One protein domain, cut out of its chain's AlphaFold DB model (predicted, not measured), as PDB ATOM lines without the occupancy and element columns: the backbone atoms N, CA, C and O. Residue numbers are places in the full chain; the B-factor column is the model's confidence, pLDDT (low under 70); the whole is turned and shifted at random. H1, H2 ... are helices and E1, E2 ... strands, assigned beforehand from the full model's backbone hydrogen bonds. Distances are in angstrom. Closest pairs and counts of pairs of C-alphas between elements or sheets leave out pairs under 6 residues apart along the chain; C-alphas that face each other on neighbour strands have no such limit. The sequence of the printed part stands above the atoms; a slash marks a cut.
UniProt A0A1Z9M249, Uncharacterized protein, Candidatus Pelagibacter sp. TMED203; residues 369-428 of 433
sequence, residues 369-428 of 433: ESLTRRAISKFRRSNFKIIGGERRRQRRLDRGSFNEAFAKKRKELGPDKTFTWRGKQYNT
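Overview. This is residues 369 to 428 of the 433 residues of an uncharacterized protein of Candidatus Pelagibacter sp. TMED203 (UniProt A0A1Z9M249). One long helix, H1, sticks out with residues 369 to 393 from a small compact head, where the short helix H2 and the hairpin E1 E2 pack near its last turns. The arm makes the length: the whole is extended, spanning 51 by 23 by 17 A, with a radius of gyration of the C-alphas of 16.4 A. The 60 printed residues, mostly helix, run H1 H2 E1 E2, with E1 and E2 antiparallel.

Arrangement. H1, residues 369 to 399, is close to but not clearly touching H2, residues 402 to 413, the C-alphas of Leu 397 and Ala 405 closest at 5.6 A; they run opposite ways at a steep tilt of 40 degrees. Every O i to N i+4 pair in both is within hydrogen-bond range. The closest C-alphas of H2 and E1, residues 418 to 421, are Lys 409 and Phe 419, 7.0 A. E1 and E2, residues 424 to 427, form a hairpin; N 419 and O 426 are 2.9 A apart.

Along the chain. H1 begins at C-alpha 369 (134.431, 91.857, 120.118) and measures 45.3 A, H2 15.8 A. E2 ends at C-alpha 427 (128.679, 136.448, 134.355).

Size, cuts and confidence. The printed part has no cut, and its links are tight. Residues 369 to 372 and 375 have pLDDT under 70.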
ATOM      1  N   GLU A 369     133.728  91.584 118.867       56.78
ATOM      2  CA  GLU A 369     134.431  91.857 120.118       56.78
ATOM      3  C   GLU A 369     135.748  92.633 119.913       56.78
ATOM      4  O   GLU A 369     136.103  93.522 120.690       56.78
ATOM      5  N   SER A 370     136.472  92.363 118.824       62.78
ATOM      6  CA  SER A 370     137.729  93.060 118.521       62.78
ATOM      7  C   SER A 370     137.477  94.488 118.018       62.78
ATOM      8  O   SER A 370     138.190  95.431 118.387       62.78
ATOM      9  N   LEU A 371     136.419  94.660 117.221       60.47
ATOM     10  CA  LEU A 371     135.983  95.946 116.687       60.47
ATOM     11  C   LEU A 371     135.397  96.833 117.789       60.47
ATOM     12  O   LEU A 371     135.765  98.007 117.872       60.47
ATOM     13  N   THR A 372     134.580  96.276 118.687       64.06
ATOM     14  CA  THR A 372     134.049  97.000 119.854       64.06
ATOM     15  C   THR A 372     135.166  97.422 120.806       64.06
ATOM     16  O   THR A 372     135.229  98.595 121.174       64.06
ATOM     17  N   ARG A 373     136.136  96.550 121.129       70.56
ATOM     18  CA  ARG A 373     137.312  96.931 121.940       70.56
ATOM     19  C   ARG A 373     138.141  98.040 121.284       70.56
ATOM     20  O   ARG A 373     138.551  98.988 121.962       70.56
ATOM     21  N   ARG A 374     138.361  97.981 119.962       75.06
ATOM     22  CA  ARG A 374     139.046  99.056 119.220       75.06
ATOM     23  C   ARG A 374     138.256 100.364 119.262       75.06
ATOM     24  O   ARG A 374     138.859 101.399 119.545       75.06
ATOM     25  N   ALA A 375     136.942 100.326 119.052       69.50
ATOM     26  CA  ALA A 375     136.071 101.498 119.128       69.50
ATOM     27  C   ALA A 375     136.082 102.130 120.532       69.50
ATOM     28  O   ALA A 375     136.342 103.327 120.661       69.50
ATOM     29  N   ILE A 376     135.938 101.321 121.588       73.06
ATOM     30  CA  ILE A 376     135.996 101.765 122.991       73.06
ATOM     31  C   ILE A 376     137.362 102.389 123.313       73.06
ATOM     32  O   ILE A 376     137.435 103.433 123.964       73.06
ATOM     33  N   SER A 377     138.465 101.799 122.840       76.00
ATOM     34  CA  SER A 377     139.808 102.348 123.075       76.00
ATOM     35  C   SER A 377     140.039 103.684 122.357       76.00
ATOM     36  O   SER A 377     140.638 104.594 122.938       76.00
ATOM     37  N   LYS A 378     139.526 103.844 121.126       79.25
ATOM     38  CA  LYS A 378     139.554 105.122 120.401       79.25
ATOM     39  C   LYS A 378     138.725 106.180 121.132       79.25
ATOM     40  O   LYS A 378     139.248 107.267 121.361       79.25
ATOM     41  N   PHE A 379     137.517 105.832 121.579       75.19
ATOM     42  CA  PHE A 379     136.633 106.724 122.336       75.19
ATOM     43  C   PHE A 379     137.241 107.170 123.677       75.19
ATOM     44  O   PHE A 379     137.217 108.348 124.034       75.19
ATOM     45  N   ARG A 380     137.882 106.251 124.413       74.00
ATOM     46  CA  ARG A 380     138.608 106.592 125.648       74.00
ATOM     47  C   ARG A 380     139.770 107.548 125.378       74.00
ATOM     48  O   ARG A 380     139.940 108.516 126.116       74.00
ATOM     49  N   ARG A 381     140.554 107.314 124.318       72.75
ATOM     50  CA  ARG A 381     141.678 108.190 123.938       72.75
ATOM     51  C   ARG A 381     141.213 109.588 123.519       72.75
ATOM     52  O   ARG A 381     141.868 110.560 123.898       72.75
ATOM     53  N   SER A 382     140.115 109.707 122.768       74.25
ATOM     54  CA  SER A 382     139.543 111.012 122.408       74.25
ATOM     55  C   SER A 382     139.040 111.761 123.637       74.25
ATOM     56  O   SER A 382     139.420 112.915 123.820       74.25
ATOM     57  N   ASN A 383     138.296 111.103 124.532       72.25
ATOM     58  CA  ASN A 383     137.776 111.762 125.735       72.25
ATOM     59  C   ASN A 383     138.901 112.236 126.658       72.25
ATOM     60  O   ASN A 383     138.853 113.351 127.173       72.25
ATOM     61  N   PHE A 384     139.967 111.445 126.814       70.00
ATOM     62  CA  PHE A 384     141.111 111.845 127.635       70.00
ATOM     63  C   PHE A 384     141.853 113.063 127.057       70.00
ATOM     64  O   PHE A 384     142.299 113.935 127.807       70.00
ATOM     65  N   LYS A 385     141.955 113.165 125.721       73.75
ATOM     66  CA  LYS A 385     142.522 114.346 125.045       73.75
ATOM     67  C   LYS A 385     141.644 115.588 125.216       73.75
ATOM     68  O   LYS A 385     142.195 116.659 125.466       73.75
ATOM     69  N   ILE A 386     140.320 115.449 125.118       73.00
ATOM     70  CA  ILE A 386     139.363 116.555 125.298       73.00
ATOM     71  C   ILE A 386     139.444 117.093 126.733       73.00
ATOM     72  O   ILE A 386     139.767 118.266 126.927       73.00
ATOM     73  N   ILE A 387     139.310 116.218 127.737       72.12
ATOM     74  CA  ILE A 387     139.368 116.589 129.164       72.12
ATOM     75  C   ILE A 387     140.730 117.209 129.522       72.12
ATOM     76  O   ILE A 387     140.818 118.207 130.242       72.12
ATOM     77  N   GLY A 388     141.828 116.644 129.005       73.31
ATOM     78  CA  GLY A 388     143.170 117.198 129.197       73.31
ATOM     79  C   GLY A 388     143.350 118.578 128.550       73.31
ATOM     80  O   GLY A 388     144.011 119.449 129.123       73.31
ATOM     81  N   GLY A 389     142.749 118.794 127.377       77.81
ATOM     82  CA  GLY A 389     142.747 120.068 126.660       77.81
ATOM     83  C   GLY A 389     141.984 121.164 127.403       77.81
ATOM     84  O   GLY A 389     142.518 122.260 127.580       77.81
ATOM     85  N   GLU A 390     140.790 120.858 127.906       76.06
ATOM     86  CA  GLU A 390     139.970 121.788 128.694       76.06
ATOM     87  C   GLU A 390     140.669 122.211 129.986       76.06
ATOM     88  O   GLU A 390     140.796 123.406 130.253       76.06
ATOM     89  N   ARG A 391     141.256 121.265 130.733       77.44
ATOM     90  CA  ARG A 391     142.045 121.582 131.940       77.44
ATOM     91  C   ARG A 391     143.224 122.510 131.643       77.44
ATOM     92  O   ARG A 391     143.523 123.404 132.434       77.44
ATOM     93  N   ARG A 392     143.911 122.325 130.509       80.12
ATOM     94  CA  ARG A 392     145.011 123.213 130.085       80.12
ATOM     95  C   ARG A 392     144.505 124.604 129.699       80.12
ATOM     96  O   ARG A 392     145.168 125.584 130.031       80.12
ATOM     97  N   ARG A 393     143.356 124.701 129.022       79.88
ATOM     98  CA  ARG A 393     142.717 125.985 128.683       79.88
ATOM     99  C   ARG A 393     142.287 126.735 129.945       79.88
ATOM    100  O   ARG A 393     142.624 127.910 130.064       79.88
ATOM    101  N   GLN A 394     141.672 126.046 130.906       81.12
ATOM    102  CA  GLN A 394     141.265 126.622 132.190       81.12
ATOM    103  C   GLN A 394     142.467 127.141 132.991       81.12
ATOM    104  O   GLN A 394     142.497 128.302 133.382       81.12
ATOM    105  N   ARG A 395     143.542 126.347 133.110       81.62
ATOM    106  CA  ARG A 395     144.790 126.791 133.765       81.62
ATOM    107  C   ARG A 395     145.423 128.020 133.110       81.62
ATOM    108  O   ARG A 395     146.074 128.799 133.796       81.62
ATOM    109  N   ARG A 396     145.294 128.183 131.788       82.62
ATOM    110  CA  ARG A 396     145.784 129.378 131.081       82.62
ATOM    111  C   ARG A 396     144.923 130.607 131.383       82.62
ATOM    112  O   ARG A 396     145.486 131.682 131.531       82.62
ATOM    113  N   LEU A 397     143.605 130.442 131.496       84.06
ATOM    114  CA  LEU A 397     142.680 131.512 131.893       84.06
ATOM    115  C   LEU A 397     142.930 131.974 133.336       84.06
ATOM    116  O   LEU A 397     143.008 133.171 133.588       84.06
ATOM    117  N   ASP A 398     143.133 131.037 134.264       82.75
ATOM    118  CA  ASP A 398     143.315 131.347 135.690       82.75
ATOM    119  C   ASP A 398     144.637 132.084 136.000       82.75
ATOM    120  O   ASP A 398     144.741 132.781 137.016       82.75
ATOM    121  N   ARG A 399     145.647 131.947 135.126       85.25
ATOM    122  CA  ARG A 399     146.949 132.635 135.234       85.25
ATOM    123  C   ARG A 399     146.903 134.106 134.814       85.25
ATOM    124  O   ARG A 399     147.744 134.865 135.282       85.25
ATOM    125  N   GLY A 400     145.971 134.489 133.942       84.06
ATOM    126  CA  GLY A 400     145.845 135.860 133.439       84.06
ATOM    127  C   GLY A 400     145.181 136.815 134.432       84.06
ATOM    128  O   GLY A 400     144.712 136.410 135.503       84.06
ATOM    129  N   SER A 401     145.119 138.093 134.057       87.25
ATOM    130  CA  SER A 401     144.316 139.085 134.781       87.25
ATOM    131  C   SER A 401     142.817 138.833 134.566       87.25
ATOM    132  O   SER A 401     142.413 138.256 133.553       87.25
ATOM    133  N   PHE A 402     141.975 139.274 135.506       87.56
ATOM    134  CA  PHE A 402     140.524 139.091 135.398       87.56
ATOM    135  C   PHE A 402     139.951 139.750 134.135       87.56
ATOM    136  O   PHE A 402     139.183 139.118 133.417       87.56
ATOM    137  N   ASN A 403     140.383 140.972 133.812       87.56
ATOM    138  CA  ASN A 403     139.906 141.707 132.636       87.56
ATOM    139  C   ASN A 403     140.242 140.984 131.325       87.56
ATOM    140  O   ASN A 403     139.416 140.923 130.416       87.56
ATOM    141  N   GLU A 404     141.430 140.383 131.238       87.25
ATOM    142  CA  GLU A 404     141.843 139.587 130.082       87.25
ATOM    143  C   GLU A 404     141.030 138.287 129.972       87.25
ATOM    144  O   GLU A 404     140.561 137.926 128.888       87.25
ATOM    145  N   ALA A 405     140.809 137.600 131.099       86.94
ATOM    146  CA  ALA A 405     139.989 136.394 131.152       86.94
ATOM    147  C   ALA A 405     138.523 136.681 130.782       86.94
ATOM    148  O   ALA A 405     137.941 135.938 129.988       86.94
ATOM    149  N   PHE A 406     137.963 137.782 131.289       88.62
ATOM    150  CA  PHE A 406     136.615 138.254 130.986       88.62
ATOM    151  C   PHE A 406     136.470 138.624 129.510       88.62
ATOM    152  O   PHE A 406     135.583 138.103 128.840       88.62
ATOM    153  N   ALA A 407     137.372 139.444 128.958       88.25
ATOM    154  CA  ALA A 407     137.330 139.829 127.547       88.25
ATOM    155  C   ALA A 407     137.415 138.606 126.621       88.25
ATOM    156  O   ALA A 407     136.665 138.490 125.648       88.25
ATOM    157  N   LYS A 408     138.287 137.649 126.957       88.00
ATOM    158  CA  LYS A 408     138.442 136.402 126.205       88.00
ATOM    159  C   LYS A 408     137.193 135.526 126.271       88.00
ATOM    160  O   LYS A 408     136.779 134.996 125.243       88.00
ATOM    161  N   LYS A 409     136.584 135.384 127.452       88.00
ATOM    162  CA  LYS A 409     135.377 134.570 127.641       88.00
ATOM    163  C   LYS A 409     134.124 135.219 127.080       88.00
ATOM    164  O   LYS A 409     133.337 134.514 126.463       88.00
ATOM    165  N   ARG A 410     133.988 136.540 127.170       85.12
ATOM    166  CA  ARG A 410     132.926 137.293 126.497       85.12
ATOM    167  C   ARG A 410     133.003 137.138 124.977       85.12
ATOM    168  O   ARG A 410     131.974 136.936 124.344       85.12
ATOM    169  N   LYS A 411     134.209 137.162 124.397       88.69
ATOM    170  CA  LYS A 411     134.413 136.909 122.960       88.69
ATOM    171  C   LYS A 411     134.079 135.466 122.554       88.69
ATOM    172  O   LYS A 411     133.618 135.250 121.441       88.69
ATOM    173  N   GLU A 412     134.343 134.491 123.423       87.81
ATOM    174  CA  GLU A 412     134.113 133.062 123.148       87.81
ATOM    175  C   GLU A 412     132.649 132.635 123.357       87.81
ATOM    176  O   GLU A 412     132.144 131.823 122.589       87.81
ATOM    177  N   LEU A 413     131.979 133.153 124.393       86.12
ATOM    178  CA  LEU A 413     130.670 132.675 124.856       86.12
ATOM    179  C   LEU A 413     129.504 133.636 124.558       86.12
ATOM    180  O   LEU A 413     128.364 133.180 124.521       86.12
ATOM    181  N   GLY A 414     129.765 134.930 124.334       84.44
ATOM    182  CA  GLY A 414     128.723 135.953 124.164       84.44
ATOM    183  C   GLY A 414     128.127 136.484 125.486       84.44
ATOM    184  O   GLY A 414     128.667 136.183 126.558       84.44
ATOM    185  N   PRO A 415     127.071 137.325 125.417       85.31
ATOM    186  CA  PRO A 415     126.304 137.785 126.584       85.31
ATOM    187  C   PRO A 415     125.522 136.663 127.276       85.31
ATOM    188  O   PRO A 415     125.279 135.615 126.681       85.31
ATOM    189  N   ASP A 416     125.150 136.888 128.539       84.56
ATOM    190  CA  ASP A 416     124.346 135.994 129.389       84.56
ATOM    191  C   ASP A 416     124.918 134.581 129.575       84.56
ATOM    192  O   ASP A 416     124.194 133.594 129.748       84.56
ATOM    193  N   LYS A 417     126.248 134.453 129.547       87.94
ATOM    194  CA  LYS A 417     126.938 133.192 129.831       87.94
ATOM    195  C   LYS A 417     127.786 133.316 131.083       87.94
ATOM    196  O   LYS A 417     128.354 134.357 131.392       87.94
ATOM    197  N   THR A 418     127.919 132.211 131.803       88.31
ATOM    198  CA  THR A 418     128.801 132.138 132.965       88.31
ATOM    199  C   THR A 418     130.122 131.482 132.592       88.31
ATOM    200  O   THR A 418     130.187 130.559 131.779       88.31
ATOM    201  N   PHE A 419     131.207 131.955 133.196       88.50
ATOM    202  CA  PHE A 419     132.506 131.298 133.122       88.50
ATOM    203  C   PHE A 419     133.134 131.210 134.507       88.50
ATOM    204  O   PHE A 419     132.867 132.018 135.395       88.50
ATOM    205  N   THR A 420     133.980 130.205 134.699       88.06
ATOM    206  CA  THR A 420     134.751 130.040 135.927       88.06
ATOM    207  C   THR A 420     136.122 130.685 135.777       88.06
ATOM    208  O   THR A 420     136.808 130.492 134.772       88.06
ATOM    209  N   TRP A 421     136.543 131.429 136.793       88.44
ATOM    210  CA  TRP A 421     137.896 131.964 136.916       88.44
ATOM    211  C   TRP A 421     138.365 131.805 138.358       88.44
ATOM    212  O   TRP A 421     137.670 132.196 139.296       88.44
ATOM    213  N   ARG A 422     139.518 131.155 138.547       86.56
ATOM    214  CA  ARG A 422     140.094 130.820 139.864       86.56
ATOM    215  C   ARG A 422     139.089 130.176 140.831       86.56
ATOM    216  O   ARG A 422     139.091 130.449 142.027       86.56
ATOM    217  N   GLY A 423     138.213 129.325 140.298       83.81
ATOM    218  CA  GLY A 423     137.204 128.595 141.073       83.81
ATOM    219  C   GLY A 423     135.936 129.383 141.426       83.81
ATOM    220  O   GLY A 423     135.035 128.801 142.019       83.81
ATOM    221  N   LYS A 424     135.822 130.660 141.038       86.88
ATOM    222  CA  LYS A 424     134.598 131.466 141.190       86.88
ATOM    223  C   LYS A 424     133.873 131.603 139.850       86.88
ATOM    224  O   LYS A 424     134.522 131.634 138.805       86.88
ATOM    225  N   GLN A 425     132.542 131.651 139.874       88.94
ATOM    226  CA  GLN A 425     131.710 131.854 138.684       88.94
ATOM    227  C   GLN A 425     131.437 133.346 138.470       88.94
ATOM    228  O   GLN A 425     131.107 134.055 139.417       88.94
ATOM    229  N   TYR A 426     131.560 133.799 137.225       87.19
ATOM    230  CA  TYR A 426     131.313 135.176 136.805       87.19
ATOM    231  C   TYR A 426     130.380 135.189 135.596       87.19
ATOM    232  O   TYR A 426     130.486 134.319 134.728       87.19
ATOM    233  N   ASN A 427     129.484 136.173 135.542       88.25
ATOM    234  CA  ASN A 427     128.679 136.448 134.355       88.25
ATOM    235  C   ASN A 427     129.525 137.223 133.327       88.25
ATOM    236  O   ASN A 427     130.423 137.971 133.714       88.25
ATOM    237  N   THR A 428     129.269 137.040 132.034       87.31
ATOM    238  CA  THR A 428     129.930 137.762 130.941       87.31
ATOM    239  C   THR A 428     129.296 139.123 130.628       87.31
ATOM    240  O   THR A 428     129.758 139.770 129.691       87.31
TER     241      THR A 428